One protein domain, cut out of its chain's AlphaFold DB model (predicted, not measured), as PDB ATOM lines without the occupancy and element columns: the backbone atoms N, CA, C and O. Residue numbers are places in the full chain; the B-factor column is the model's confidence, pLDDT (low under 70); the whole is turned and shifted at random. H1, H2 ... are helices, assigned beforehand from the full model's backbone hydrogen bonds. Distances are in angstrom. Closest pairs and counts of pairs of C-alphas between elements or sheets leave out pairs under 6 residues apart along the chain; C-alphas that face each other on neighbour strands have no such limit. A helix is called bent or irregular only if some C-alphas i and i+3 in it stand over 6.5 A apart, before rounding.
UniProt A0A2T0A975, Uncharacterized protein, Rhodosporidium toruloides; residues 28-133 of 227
ATOM      1  N   ARG A  28     285.104 114.954 364.732       84.75
ATOM      2  CA  ARG A  28     284.179 115.798 365.498       84.75
ATOM      3  C   ARG A  28     284.475 117.296 365.358       84.75
ATOM      4  O   ARG A  28     283.550 118.100 365.284       84.75
ATOM      5  N   TYR A  29     285.749 117.682 365.260       85.88
ATOM      6  CA  TYR A  29     286.141 119.083 365.075       85.88
ATOM      7  C   TYR A  29     285.846 119.560 363.657       85.88
ATOM      8  O   TYR A  29     285.341 120.667 363.478       85.88
ATOM      9  N   LEU A  30     286.068 118.712 362.649       86.56
ATOM     10  CA  LEU A  30     285.684 119.028 361.271       86.56
ATOM     11  C   LEU A  30     284.167 119.189 361.134       86.56
ATOM     12  O   LEU A  30     283.712 120.109 360.454       86.56
ATOM     13  N   ALA A  31     283.386 118.342 361.812       85.44
ATOM     14  CA  ALA A  31     281.930 118.437 361.832       85.44
ATOM     15  C   ALA A  31     281.449 119.760 362.449       85.44
ATOM     16  O   ALA A  31     280.621 120.448 361.848       85.44
ATOM     17  N   VAL A  32     282.018 120.158 363.596       88.62
ATOM     18  CA  VAL A  32     281.724 121.454 364.231       88.62
ATOM     19  C   VAL A  32     282.047 122.613 363.292       88.62
ATOM     20  O   VAL A  32     281.182 123.454 363.067       88.62
ATOM     21  N   MET A  33     283.235 122.646 362.685       89.81
ATOM     22  CA  MET A  33     283.613 123.750 361.794       89.81
ATOM     23  C   MET A  33     282.729 123.835 360.548       89.81
ATOM     24  O   MET A  33     282.352 124.932 360.138       89.81
ATOM     25  N   CYS A  34     282.338 122.695 359.967       87.69
ATOM     26  CA  CYS A  34     281.352 122.679 358.884       87.69
ATOM     27  C   CYS A  34     280.023 123.305 359.331       87.69
ATOM     28  O   CYS A  34     279.505 124.189 358.650       87.69
ATOM     29  N   MET A  35     279.506 122.891 360.493       88.81
ATOM     30  CA  MET A  35     278.259 123.411 361.054       88.81
ATOM     31  C   MET A  35     278.329 124.926 361.300       88.81
ATOM     32  O   MET A  35     277.433 125.647 360.858       88.81
ATOM     33  N   LEU A  36     279.408 125.422 361.919       89.50
ATOM     34  CA  LEU A  36     279.604 126.853 362.190       89.50
ATOM     35  C   LEU A  36     279.607 127.689 360.905       89.50
ATOM     36  O   LEU A  36     278.952 128.729 360.839       89.50
ATOM     37  N   LEU A  37     280.305 127.219 359.869       88.56
ATOM     38  CA  LEU A  37     280.402 127.913 358.584       88.56
ATOM     39  C   LEU A  37     279.102 127.877 357.776       88.56
ATOM     40  O   LEU A  37     278.868 128.763 356.947       88.56
ATOM     41  N   ASP A  38     278.259 126.871 357.990       87.19
ATOM     42  CA  ASP A  38     276.946 126.783 357.354       87.19
ATOM     43  C   ASP A  38     275.933 127.732 358.001       87.19
ATOM     44  O   ASP A  38     275.138 128.345 357.285       87.19
ATOM     45  N   VAL A  39     276.024 127.956 359.316       87.75
ATOM     46  CA  VAL A  39     275.244 128.996 360.017       87.75
ATOM     47  C   VAL A  39     275.910 130.377 360.000       87.75
ATOM     48  O   VAL A  39     275.393 131.311 360.605       87.75
ATOM     49  N   LYS A  40     277.040 130.521 359.293       87.44
ATOM     50  CA  LYS A  40     277.833 131.759 359.177       87.44
ATOM     51  C   LYS A  40     278.268 132.354 360.527       87.44
ATOM     52  O   LYS A  40     278.357 133.574 360.671       87.44
ATOM     53  N   SER A  41     278.520 131.501 361.517       87.19
ATOM     54  CA  SER A  41     278.987 131.929 362.834       87.19
ATOM     55  C   SER A  41     280.401 132.501 362.754       87.19
ATOM     56  O   SER A  41     281.264 131.910 362.113       87.19
ATOM     57  N   ALA A  42     280.648 133.596 363.477       87.56
ATOM     58  CA  ALA A  42     281.990 134.146 363.674       87.56
ATOM     59  C   ALA A  42     282.854 133.318 364.643       87.56
ATOM     60  O   ALA A  42     284.049 133.590 364.780       87.56
ATOM     61  N   ALA A  43     282.263 132.321 365.311       89.44
ATOM     62  CA  ALA A  43     282.985 131.435 366.208       89.44
ATOM     63  C   ALA A  43     284.010 130.587 365.443       89.44
ATOM     64  O   ALA A  43     283.711 129.973 364.418       89.44
ATOM     65  N   TRP A  44     285.212 130.546 365.997       91.88
ATOM     66  CA  TRP A  44     286.323 129.694 365.602       91.88
ATOM     67  C   TRP A  44     287.026 129.246 366.876       91.88
ATOM     68  O   TRP A  44     286.834 129.882 367.913       91.88
ATOM     69  N   TYR A  45     287.818 128.178 366.814       91.00
ATOM     70  CA  TYR A  45     288.343 127.551 368.025       91.00
ATOM     71  C   TYR A  45     289.833 127.237 367.963       91.00
ATOM     72  O   TYR A  45     290.360 126.835 366.921       91.00
ATOM     73  N   ASN A  46     290.504 127.421 369.099       91.25
ATOM     74  CA  ASN A  46     291.957 127.323 369.215       91.25
ATOM     75  C   ASN A  46     292.484 125.909 368.960       91.25
ATOM     76  O   ASN A  46     293.511 125.748 368.311       91.25
ATOM     77  N   GLU A  47     291.740 124.877 369.351       90.69
ATOM     78  CA  GLU A  47     292.103 123.471 369.144       90.69
ATOM     79  C   GLU A  47     292.317 123.155 367.657       90.69
ATOM     80  O   GLU A  47     293.144 122.319 367.292       90.69
ATOM     81  N   PHE A  48     291.594 123.851 366.777       90.88
ATOM     82  CA  PHE A  48     291.763 123.715 365.339       90.88
ATOM     83  C   PHE A  48     293.046 124.393 364.839       90.88
ATOM     84  O   PHE A  48     293.783 123.807 364.039       90.88
ATOM     85  N   GLU A  49     293.332 125.607 365.318       92.00
ATOM     86  CA  GLU A  49     294.546 126.350 364.959       92.00
ATOM     87  C   GLU A  49     295.813 125.681 365.511       92.00
ATOM     88  O   GLU A  49     296.842 125.669 364.837       92.00
ATOM     89  N   GLU A  50     295.746 125.056 366.688       92.00
ATOM     90  CA  GLU A  50     296.862 124.308 367.275       92.00
ATOM     91  C   GLU A  50     297.275 123.101 366.434       92.00
ATOM     92  O   GLU A  50     298.468 122.814 366.309       92.00
ATOM     93  N   ILE A  51     296.306 122.379 365.861       91.44
ATOM     94  CA  ILE A  51     296.594 121.286 364.926       91.44
ATOM     95  C   ILE A  51     297.143 121.881 363.632       91.44
ATOM     96  O   ILE A  51     298.208 121.472 363.179       91.44
ATOM     97  N   TYR A  52     296.483 122.902 363.080       91.25
ATOM     98  CA  TYR A  52     296.914 123.555 361.842       91.25
ATOM     99  C   TYR A  52     298.379 124.015 361.904       91.25
ATOM    100  O   TYR A  52     299.164 123.725 361.003       91.25
ATOM    101  N   ALA A  53     298.786 124.642 363.009       90.38
ATOM    102  CA  ALA A  53     300.150 125.118 363.216       90.38
ATOM    103  C   ALA A  53     301.208 123.998 363.251       90.38
ATOM    104  O   ALA A  53     302.377 124.252 362.954       90.38
ATOM    105  N   LYS A  54     300.826 122.758 363.589       91.56
ATOM    106  CA  LYS A  54     301.726 121.590 363.610       91.56
ATOM    107  C   LYS A  54     301.943 120.976 362.222       91.56
ATOM    108  O   LYS A  54     302.841 120.148 362.071       91.56
ATOM    109  N   HIS A  55     301.161 121.374 361.217       90.19
ATOM    110  CA  HIS A  55     301.172 120.782 359.876       90.19
ATOM    111  C   HIS A  55     301.484 121.822 358.782       90.19
ATOM    112  O   HIS A  55     300.590 122.209 358.027       90.19
ATOM    113  N   PRO A  56     302.751 122.269 358.651       88.38
ATOM    114  CA  PRO A  56     303.151 123.173 357.572       88.38
ATOM    115  C   PRO A  56     302.963 122.522 356.192       88.38
ATOM    116  O   PRO A  56     303.164 121.315 356.031       88.38
ATOM    117  N   GLY A  57     302.605 123.316 355.180       89.44
ATOM    118  CA  GLY A  57     302.346 122.847 353.815       89.44
ATOM    119  C   GLY A  57     300.905 122.394 353.553       89.44
ATOM    120  O   GLY A  57     300.584 122.014 352.425       89.44
ATOM    121  N   ILE A  58     300.024 122.434 354.558       92.00
ATOM    122  CA  ILE A  58     298.614 122.044 354.430       92.00
ATOM    123  C   ILE A  58     297.854 122.913 353.414       92.00
ATOM    124  O   ILE A  58     296.991 122.406 352.695       92.00
ATOM    125  N   GLU A  59     298.218 124.193 353.274       94.19
ATOM    126  CA  GLU A  59     297.573 125.099 352.315       94.19
ATOM    127  C   GLU A  59     297.917 124.747 350.872       94.19
ATOM    128  O   GLU A  59     297.058 124.808 349.994       94.19
ATOM    129  N   ARG A  60     299.150 124.301 350.628       93.62
ATOM    130  CA  ARG A  60     299.554 123.804 349.312       93.62
ATOM    131  C   ARG A  60     298.783 122.540 348.935       93.62
ATOM    132  O   ARG A  60     298.377 122.385 347.789       93.62
ATOM    133  N   ILE A  61     298.527 121.656 349.901       93.50
ATOM    134  CA  ILE A  61     297.689 120.471 349.672       93.50
ATOM    135  C   ILE A  61     296.258 120.898 349.330       93.50
ATOM    136  O   ILE A  61     295.666 120.355 348.401       93.50
ATOM    137  N   ALA A  62     295.696 121.872 350.048       94.31
ATOM    138  CA  ALA A  62     294.372 122.400 349.736       94.31
ATOM    139  C   ALA A  62     294.293 122.983 348.318       94.31
ATOM    140  O   ALA A  62     293.329 122.709 347.607       94.31
ATOM    141  N   GLU A  63     295.315 123.721 347.887       94.44
ATOM    142  CA  GLU A  63     295.423 124.262 346.528       94.44
ATOM    143  C   GLU A  63     295.452 123.166 345.462       94.44
ATOM    144  O   GLU A  63     294.653 123.225 344.532       94.44
ATOM    145  N   GLU A  64     296.236 122.097 345.654       94.69
ATOM    146  CA  GLU A  64     296.240 120.938 344.744       94.69
ATOM    147  C   GLU A  64     294.825 120.358 344.538       94.69
ATOM    148  O   GLU A  64     294.453 119.952 343.432       94.69
ATOM    149  N   PHE A  65     294.010 120.304 345.598       94.31
ATOM    150  CA  PHE A  65     292.633 119.813 345.502       94.31
ATOM    151  C   PHE A  65     291.665 120.838 344.912       94.31
ATOM    152  O   PHE A  65     290.723 120.433 344.230       94.31
ATOM    153  N   VAL A  66     291.888 122.136 345.126       93.25
ATOM    154  CA  VAL A  66     291.128 123.198 344.451       93.25
ATOM    155  C   VAL A  66     291.401 123.172 342.951       93.25
ATOM    156  O   VAL A  66     290.447 123.198 342.181       93.25
ATOM    157  N   ASP A  67     292.652 123.013 342.524       93.19
ATOM    158  CA  ASP A  67     293.004 122.899 341.106       93.19
ATOM    159  C   ASP A  67     292.371 121.659 340.465       93.19
ATOM    160  O   ASP A  67     291.873 121.697 339.338       93.19
ATOM    161  N   ARG A  68     292.336 120.545 341.206       93.50
ATOM    162  CA  ARG A  68     291.782 119.275 340.724       93.50
ATOM    163  C   ARG A  68     290.252 119.240 340.678       93.50
ATOM    164  O   ARG A  68     289.691 118.627 339.773       93.50
ATOM    165  N   LEU A  69     289.575 119.792 341.685       92.25
ATOM    166  CA  LEU A  69     288.124 119.640 341.892       92.25
ATOM    167  C   LEU A  69     287.340 120.945 341.671       92.25
ATOM    168  O   LEU A  69     286.104 120.944 341.687       92.25
ATOM    169  N   GLY A  70     288.031 122.067 341.491       91.31
ATOM    170  CA  GLY A  70     287.439 123.395 341.397       91.31
ATOM    171  C   GLY A  70     286.577 123.727 342.615       91.31
ATOM    172  O   GLY A  70     286.900 123.412 343.762       91.31
ATOM    173  N   ALA A  71     285.407 124.315 342.362       88.50
ATOM    174  CA  ALA A  71     284.452 124.689 343.405       88.50
ATOM    175  C   ALA A  71     283.933 123.499 344.241       88.50
ATOM    176  O   ALA A  71     283.402 123.712 345.332       88.50
ATOM    177  N   MET A  72     284.069 122.253 343.762       90.12
ATOM    178  CA  MET A  72     283.663 121.074 344.534       90.12
ATOM    179  C   MET A  72     284.560 120.846 345.753       90.12
ATOM    180  O   MET A  72     284.069 120.306 346.739       90.12
ATOM    181  N   ALA A  73     285.816 121.310 345.732       89.38
ATOM    182  CA  ALA A  73     286.731 121.203 346.872       89.38
ATOM    183  C   ALA A  73     286.164 121.859 348.145       89.38
ATOM    184  O   ALA A  73     286.393 121.388 349.246       89.38
ATOM    185  N   TYR A  74     285.346 122.908 348.020       87.19
ATOM    186  CA  TYR A  74     284.726 123.578 349.172       87.19
ATOM    187  C   TYR A  74     283.456 122.882 349.687       87.19
ATOM    188  O   TYR A  74     282.783 123.397 350.581       87.19
ATOM    189  N   LYS A  75     283.098 121.724 349.122       86.75
ATOM    190  CA  LYS A  75     281.948 120.907 349.527       86.75
ATOM    191  C   LYS A  75     282.452 119.534 349.976       86.75
ATOM    192  O   LYS A  75     282.499 118.622 349.147       86.75
ATOM    193  N   PRO A  76     282.810 119.361 351.266       85.25
ATOM    194  CA  PRO A  76     283.435 118.140 351.768       85.25
ATOM    195  C   PRO A  76     282.706 116.855 351.381       85.25
ATOM    196  O   PRO A  76     283.355 115.929 350.917       85.25
ATOM    197  N   SER A  77     281.374 116.809 351.472       81.12
ATOM    198  CA  SER A  77     280.589 115.632 351.069       81.12
ATOM    199  C   SER A  77     280.750 115.288 349.584       81.12
ATOM    200  O   SER A  77     281.078 114.155 349.239       81.12
ATOM    201  N   VAL A  78     280.591 116.279 348.704       85.62
ATOM    202  CA  VAL A  78     280.670 116.109 347.244       85.62
ATOM    203  C   VAL A  78     282.084 115.723 346.804       85.62
ATOM    204  O   VAL A  78     282.255 114.818 345.990       85.62
ATOM    205  N   ALA A  79     283.106 116.387 347.344       87.62
ATOM    206  CA  ALA A  79     284.500 116.072 347.045       87.62
ATOM    207  C   ALA A  79     284.903 114.685 347.562       87.62
ATOM    208  O   ALA A  79     285.577 113.940 346.851       87.62
ATOM    209  N   SER A  80     284.451 114.307 348.761       84.31
ATOM    210  CA  SER A  80     284.678 112.973 349.320       84.31
ATOM    211  C   SER A  80     284.104 111.876 348.428       84.31
ATOM    212  O   SER A  80     284.800 110.895 348.164       84.31
ATOM    213  N   ASP A  81     282.890 112.059 347.902       85.69
ATOM    214  CA  ASP A  81     282.289 111.126 346.945       85.69
ATOM    215  C   ASP A  81     283.086 111.040 345.637       85.69
ATOM    216  O   ASP A  81     283.354 109.938 345.153       85.69
ATOM    217  N   ALA A  82     283.536 112.178 345.099       86.88
ATOM    218  CA  ALA A  82     284.359 112.217 343.888       86.88
ATOM    219  C   ALA A  82     285.723 111.520 344.068       86.88
ATOM    220  O   ALA A  82     286.268 110.945 343.124       86.88
ATOM    221  N   LEU A  83     286.274 111.542 345.283       87.25
ATOM    222  CA  LEU A  83     287.564 110.935 345.619       87.25
ATOM    223  C   LEU A  83     287.449 109.505 346.158       87.25
ATOM    224  O   LEU A  83     288.473 108.851 346.344       87.25
ATOM    225  N   ARG A  84     286.233 108.999 346.396       79.31
ATOM    226  CA  ARG A  84     285.965 107.749 347.131       79.31
ATOM    227  C   ARG A  84     286.659 106.513 346.556       79.31
ATOM    228  O   ARG A  84     286.958 105.581 347.292       79.31
ATOM    229  N   HIS A  85     286.938 106.506 345.255       79.44
ATOM    230  CA  HIS A  85     287.629 105.400 344.585       79.44
ATOM    231  C   HIS A  85     289.159 105.425 344.744       79.44
ATOM    232  O   HIS A  85     289.815 104.438 344.426       79.44
ATOM    233  N   GLY A  86     289.741 106.524 345.234       81.06
ATOM    234  CA  GLY A  86     291.173 106.650 345.495       81.06
ATOM    235  C   GLY A  86     291.449 106.849 346.979       81.06
ATOM    236  O   GLY A  86     291.575 107.990 347.417       81.06
ATOM    237  N   THR A  87     291.603 105.760 347.739       77.62
ATOM    238  CA  THR A  87     291.744 105.776 349.210       77.62
ATOM    239  C   THR A  87     292.799 106.767 349.705       77.62
ATOM    240  O   THR A  87     292.531 107.547 350.612       77.62
ATOM    241  N   SER A  88     293.973 106.821 349.066       86.38
ATOM    242  CA  SER A  88     295.037 107.765 349.442       86.38
ATOM    243  C   SER A  88     294.654 109.229 349.184       86.38
ATOM    244  O   SER A  88     294.850 110.080 350.050       86.38
ATOM    245  N   ALA A  89     294.054 109.532 348.029       86.69
ATOM    246  CA  ALA A  89     293.616 110.890 347.705       86.69
ATOM    247  C   ALA A  89     292.456 111.334 348.604       86.69
ATOM    248  O   ALA A  89     292.439 112.472 349.057       86.69
ATOM    249  N   HIS A  90     291.526 110.427 348.901       87.12
ATOM    250  CA  HIS A  90     290.417 110.662 349.816       87.12
ATOM    251  C   HIS A  90     290.915 110.962 351.237       87.12
ATOM    252  O   HIS A  90     290.546 111.978 351.818       87.12
ATOM    253  N   MET A  91     291.825 110.138 351.768       87.12
ATOM    254  CA  MET A  91     292.398 110.354 353.100       87.12
ATOM    255  C   MET A  91     293.231 111.635 353.167       87.12
ATOM    256  O   MET A  91     293.132 112.370 354.147       87.12
ATOM    257  N   ARG A  92     294.022 111.943 352.130       90.38
ATOM    258  CA  ARG A  92     294.804 113.188 352.066       90.38
ATOM    259  C   ARG A  92     293.894 114.417 351.990       90.38
ATOM    260  O   ARG A  92     294.179 115.427 352.624       90.38
ATOM    261  N   TYR A  93     292.788 114.321 351.257       91.31
ATOM    262  CA  TYR A  93     291.791 115.381 351.180       91.31
ATOM    263  C   TYR A  93     291.141 115.650 352.542       91.31
ATOM    264  O   TYR A  93     291.167 116.785 353.009       91.31
ATOM    265  N   LEU A  94     290.625 114.615 353.210       88.56
ATOM    266  CA  LEU A  94     289.958 114.766 354.506       88.56
ATOM    267  C   LEU A  94     290.894 115.285 355.603       88.56
ATOM    268  O   LEU A  94     290.506 116.160 356.369       88.56
ATOM    269  N   ASN A  95     292.122 114.766 355.670       88.50
ATOM    270  CA  ASN A  95     293.048 115.093 356.756       88.50
ATOM    271  C   ASN A  95     293.744 116.442 356.609       88.50
ATOM    272  O   ASN A  95     294.146 117.019 357.613       88.50
ATOM    273  N   TYR A  96     293.926 116.920 355.378       90.69
ATOM    274  CA  TYR A  96     294.765 118.089 355.116       90.69
ATOM    275  C   TYR A  96     294.011 119.168 354.342       90.69
ATOM    276  O   TYR A  96     293.931 120.309 354.784       90.69
ATOM    277  N   ALA A  97     293.393 118.819 353.214       93.06
ATOM    278  CA  ALA A  97     292.730 119.820 352.386       93.06
ATOM    279  C   ALA A  97     291.475 120.395 353.057       93.06
ATOM    280  O   ALA A  97     291.325 121.611 353.111       93.06
ATOM    281  N   VAL A  98     290.589 119.550 353.599       92.88
ATOM    282  CA  VAL A  98     289.345 120.002 354.245       92.88
ATOM    283  C   VAL A  98     289.613 121.026 355.355       92.88
ATOM    284  O   VAL A  98     289.030 122.106 355.273       92.88
ATOM    285  N   PRO A  99     290.498 120.775 356.341       93.00
ATOM    286  CA  PRO A  99     290.790 121.762 357.372       93.00
ATOM    287  C   PRO A  99     291.219 123.128 356.811       93.00
ATOM    288  O   PRO A  99     290.635 124.157 357.157       93.00
ATOM    289  N   ALA A 100     292.185 123.147 355.891       94.00
ATOM    290  CA  ALA A 100     292.646 124.386 355.271       94.00
ATOM    291  C   ALA A 100     291.522 125.093 354.493       94.00
ATOM    292  O   ALA A 100     291.331 126.298 354.633       94.00
ATOM    293  N   LEU A 101     290.694 124.358 353.744       93.50
ATOM    294  CA  LEU A 101     289.573 124.936 352.996       93.50
ATOM    295  C   LEU A 101     288.483 125.519 353.906       93.50
ATOM    296  O   LEU A 101     287.935 126.580 353.592       93.50
ATOM    297  N   LEU A 102     288.188 124.874 355.039       92.75
ATOM    298  CA  LEU A 102     287.283 125.420 356.056       92.75
ATOM    299  C   LEU A 102     287.859 126.712 356.649       92.75
ATOM    300  O   LEU A 102     287.146 127.709 356.744       92.75
ATOM    301  N   ARG A 103     289.162 126.733 356.946       92.81
ATOM    302  CA  ARG A 103     289.861 127.923 357.445       92.81
ATOM    303  C   ARG A 103     289.854 129.078 356.439       92.81
ATOM    304  O   ARG A 103     289.538 130.205 356.813       92.81
ATOM    305  N   ARG A 104     290.107 128.821 355.146       92.00
ATOM    306  CA  ARG A 104     289.973 129.832 354.075       92.00
ATOM    307  C   ARG A 104     288.557 130.404 354.021       92.00
ATOM    308  O   ARG A 104     288.383 131.617 353.929       92.00
ATOM    309  N   ARG A 105     287.539 129.534 354.100       90.44
ATOM    310  CA  ARG A 105     286.125 129.945 354.101       90.44
ATOM    311  C   ARG A 105     285.796 130.813 355.314       90.44
ATOM    312  O   ARG A 105     285.123 131.822 355.135       90.44
ATOM    313  N   TYR A 106     286.292 130.460 356.501       91.31
ATOM    314  CA  TYR A 106     286.165 131.285 357.704       91.31
ATOM    315  C   TYR A 106     286.774 132.675 357.496       91.31
ATOM    316  O   TYR A 106     286.106 133.688 357.698       91.31
ATOM    317  N   ILE A 107     288.020 132.726 357.014       90.56
ATOM    318  CA  ILE A 107     288.739 133.984 356.804       90.56
ATOM    319  C   ILE A 107     287.989 134.880 355.824       90.56
ATOM    320  O   ILE A 107     287.760 136.035 356.144       90.56
ATOM    321  N   HIS A 108     287.548 134.364 354.678       88.81
ATOM    322  CA  HIS A 108     286.785 135.159 353.714       88.81
ATOM    323  C   HIS A 108     285.421 135.627 354.230       88.81
ATOM    324  O   HIS A 108     284.913 136.646 353.773       88.81
ATOM    325  N   LEU A 109     284.796 134.872 355.136       87.69
ATOM    326  CA  LEU A 109     283.487 135.225 355.675       87.69
ATOM    327  C   LEU A 109     283.571 136.380 356.685       87.69
ATOM    328  O   LEU A 109     282.638 137.177 356.766       87.69
ATOM    329  N   HIS A 110     284.669 136.473 357.441       85.56
ATOM    330  CA  HIS A 110     284.782 137.385 358.589       85.56
ATOM    331  C   HIS A 110     285.898 138.422 358.479       85.56
ATOM    332  O   HIS A 110     285.902 139.417 359.205       85.56
ATOM    333  N   HIS A 111     286.841 138.220 357.571       78.25
ATOM    334  CA  HIS A 111     287.895 139.167 357.274       78.25
ATOM    335  C   HIS A 111     287.745 139.557 355.811       78.25
ATOM    336  O   HIS A 111     287.920 138.723 354.926       78.25
ATOM    337  N   ASP A 112     287.417 140.826 355.564       68.12
ATOM    338  CA  ASP A 112     287.299 141.411 354.224       68.12
ATOM    339  C   ASP A 112     288.690 141.516 353.573       68.12
ATOM    340  O   ASP A 112     289.302 142.578 353.455       68.12
ATOM    341  N   LYS A 113     289.268 140.350 353.283       70.12
ATOM    342  CA  LYS A 113     290.595 140.164 352.719       70.12
ATOM    343  C   LYS A 113     290.437 139.592 351.315       70.12
ATOM    344  O   LYS A 113     289.617 138.694 351.111       70.12
ATOM    345  N   PRO A 114     291.230 140.077 350.345       73.94
ATOM    346  CA  PRO A 114     291.233 139.508 349.006       73.94
ATOM    347  C   PRO A 114     291.664 138.040 349.052       73.94
ATOM    348  O   PRO A 114     292.365 137.631 349.979       73.94
ATOM    349  N   ILE A 115     291.287 137.271 348.026       70.44
ATOM    350  CA  ILE A 115     291.747 135.888 347.855       70.44
ATOM    351  C   ILE A 115     293.279 135.890 347.845       70.44
ATOM    352  O   ILE A 115     293.893 136.530 346.991       70.44
ATOM    353  N   GLN A 116     293.878 135.194 348.810       77.56
ATOM    354  CA  GLN A 116     295.327 135.154 348.996       77.56
ATOM    355  C   GLN A 116     295.941 133.871 348.428       77.56
ATOM    356  O   GLN A 116     295.232 132.892 348.174       77.56
ATOM    357  N   SER A 117     297.262 133.875 348.230       84.25
ATOM    358  CA  SER A 117     298.001 132.664 347.859       84.25
ATOM    359  C   SER A 117     298.035 131.665 349.023       84.25
ATOM    360  O   SER A 117     297.834 132.038 350.182       84.25
ATOM    361  N   SER A 118     298.324 130.390 348.746       87.00
ATOM    362  CA  SER A 118     298.465 129.369 349.797       87.00
ATOM    363  C   SER A 118     299.489 129.752 350.866       87.00
ATOM    364  O   SER A 118     299.239 129.556 352.052       87.00
ATOM    365  N   GLU A 119     300.609 130.361 350.471       88.31
ATOM    366  CA  GLU A 119     301.636 130.818 351.413       88.31
ATOM    367  C   GLU A 119     301.145 131.934 352.336       88.31
ATOM    368  O   GLU A 119     301.591 132.044 353.477       88.31
ATOM    369  N   ASP A 120     300.246 132.786 351.854       88.75
ATOM    370  CA  ASP A 120     299.715 133.889 352.648       88.75
ATOM    371  C   ASP A 120     298.742 133.382 353.713       88.75
ATOM    372  O   ASP A 120     298.800 133.834 354.859       88.75
ATOM    373  N   TYR A 121     297.930 132.372 353.389       89.06
ATOM    374  CA  TYR A 121     297.064 131.719 354.370       89.06
ATOM    375  C   TYR A 121     297.843 131.088 355.526       89.06
ATOM    376  O   TYR A 121     297.441 131.250 356.683       89.06
ATOM    377  N   GLU A 122     298.984 130.447 355.251       89.19
ATOM    378  CA  GLU A 122     299.832 129.858 356.301       89.19
ATOM    379  C   GLU A 122     300.442 130.913 357.232       89.19
ATOM    380  O   GLU A 122     300.752 130.620 358.392       89.19
ATOM    381  N   LYS A 123     300.606 132.153 356.754       89.00
ATOM    382  CA  LYS A 123     301.131 133.277 357.546       89.00
ATOM    383  C   LYS A 123     300.062 133.919 358.428       89.00
ATOM    384  O   LYS A 123     300.413 134.567 359.414       89.00
ATOM    385  N   ILE A 124     298.775 133.749 358.117       88.31
ATOM    386  CA  ILE A 124     297.695 134.271 358.959       88.31
ATOM    387  C   ILE A 124     297.740 133.567 360.318       88.31
ATOM    388  O   ILE A 124     297.764 132.338 360.405       88.31
ATOM    389  N   ARG A 125     297.727 134.360 361.389       87.56
ATOM    390  CA  ARG A 125     297.588 133.887 362.767       87.56
ATOM    391  C   ARG A 125     296.208 134.282 363.271       87.56
ATOM    392  O   ARG A 125     295.882 135.468 363.270       87.56
ATOM    393  N   LEU A 126     295.411 133.289 363.647       86.88
ATOM    394  CA  LEU A 126     294.140 133.482 364.334       86.88
ATOM    395  C   LEU A 126     294.368 133.207 365.824       86.88
ATOM    396  O   LEU A 126     295.146 132.322 366.173       86.88
ATOM    397  N   THR A 127     293.707 133.971 366.690       86.75
ATOM    398  CA  THR A 127     293.744 133.788 368.153       86.75
ATOM    399  C   THR A 127     292.321 133.599 368.689       86.75
ATOM    400  O   THR A 127     291.794 134.499 369.345       86.75
ATOM    401  N   PRO A 128     291.650 132.499 368.309       87.38
ATOM    402  CA  PRO A 128     290.301 132.187 368.775       87.38
ATOM    403  C   PRO A 128     290.269 131.765 370.252       87.38
ATOM    404  O   PRO A 128     291.297 131.430 370.839       87.38
ATOM    405  N   GLU A 129     289.065 131.731 370.822       87.62
ATOM    406  CA  GLU A 129     288.800 131.144 372.141       87.62
ATOM    407  C   GLU A 129     288.912 129.607 372.094       87.62
ATOM    408  O   GLU A 129     288.860 128.988 371.024       87.62
ATOM    409  N   SER A 130     289.078 128.974 373.256       87.00
ATOM    410  CA  SER A 130     289.025 127.510 373.364       87.00
ATOM    411  C   SER A 130     287.587 127.003 373.225       87.00
ATOM    412  O   SER A 130     286.632 127.671 373.626       87.00
ATOM    413  N   LEU A 131     287.424 125.784 372.704       85.19
ATOM    414  CA  LEU A 131     286.149 125.061 372.738       85.19
ATOM    415  C   LEU A 131     285.593 124.915 374.160       85.19
ATOM    416  O   LEU A 131     284.376 124.943 374.342       85.19
ATOM    417  N   ASP A 132     286.453 124.775 375.167       83.44
ATOM    418  CA  ASP A 132     286.030 124.617 376.565       83.44
ATOM    419  C   ASP A 132     285.429 125.909 377.141       83.44
ATOM    420  O   ASP A 132     284.642 125.871 378.087       83.44
ATOM    421  N   GLU A 133     285.740 127.049 376.527       84.44
ATOM    422  CA  GLU A 133     285.212 128.369 376.878       84.44
ATOM    423  C   GLU A 133     284.038 128.786 375.969       84.44
ATOM    424  O   GLU A 133     283.466 129.866 376.135       84.44
TER     425      GLU A 133
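Overview. This is residues 28 to 133 of the 227 residues of an uncharacterized protein of Rhodosporidium toruloides (UniProt A0A2T0A975). A long bent helix, H5, runs through this domain; its second arm H5b is the core, with H1 side by side with it, H3 crossing near its start, and H2 and H6 close around it. At one end of the body the first arm H5a folds against H4 as a helical hairpin, and the last printed residues reach toward the far end of the longest axis. You are looking at 106 residues with six named helices, H1 to H6 in order along the chain, and no named strand; the class is all helix. The whole is compact, with a radius of gyration of the C-alphas of 13.3 A and spans of 39 by 28 by 26 A.

Arrangement. Begin with H5, residues 87 to 110, assigned as one helix by its hydrogen bonds but bent: C-alphas 95 and 98 are 6.6 A apart. Its arms H5a, residues 87 to 95, and H5b, residues 98 to 110, stand at a tilt of 35.1 degrees, only just steep. Look next at H1, residues 28 to 38, which touches H5b at a shallow tilt of 33 degrees, only just short of steep, and runs the same way; the closest C-alphas are those of Leu 37 and Tyr 106, 6.7 A apart. H3, residues 58 to 74, touches H5b about perpendicular at 78 degrees, with residues 98 to 102 of H5b alone; the C-alphas of Glu 59 and Ala 100 come closest, at 5.8 A. With residues 61 to 65 alone, H3 only just touches H5a, with 3 pairs of C-alphas within 8 A, the closest being Phe 65 and Tyr 93 at 7.3 A. H4, residues 76 to 83, forms a helical hairpin with H5a, at a shallow tilt of 20 degrees, opposite ways; the closest C-alphas, of Leu 83 and His 90, are 5.1 A apart. H3 and H4 touch only at the corner, by residues 69 to 73 of H3, with the C-alphas of Ala 73 and Ala 79 closest at 5.6 A. H6, residues 118 to 123, touches residues 59 to 63 of H3 alone, at a steep tilt of 50 degrees, opposite ways; the closest C-alphas, of Glu 59 and Ser 118, are 5.0 A apart. H2, residues 46 to 54, touches no helix, but is close to H5b, not clearly touching, with the C-alphas of Tyr 52 and Pro 99 closest at 7.8 A. Among the pairs that stay apart are H1 and H3, and H4 and H6. In H1, H4, H5a, H5b and H6 each O i to N i+4 pair is within hydrogen-bond range; in H2 4 of 5 are, and in H3 9 of 13.

Along the chain. Find C-alpha 98 at (289.345, 120.002, 354.245); from there H5b runs 18.5 A to C-alpha 110, while H5a before it measures 12.1 A. H3 is 14.9 A from C-alpha 58 to C-alpha 74 and irregular, with C-alphas 68 and 71 9.5 A apart and a kink of 111 degrees near residue 68. H1 begins at C-alpha 28, (284.179, 115.798, 365.498), and measures 15.5 A. H2 measures 12.6 A and H4 10.3 A. H6, 9.1 A long, ends at C-alpha 123, (301.131, 133.277, 357.546).

Size, cuts and confidence. The C-alphas farthest apart are those of His 85 and Glu 133, at 39.7 A. The printed part has no cut. The links H2 to H3, H3 to H4 and H4 to H5 are tight, those from H1 to H2 and H5 to H6 are short, and there is no long link. The mean pLDDT of the printed part is 88.0, and one residue, Asp 112, is under 70.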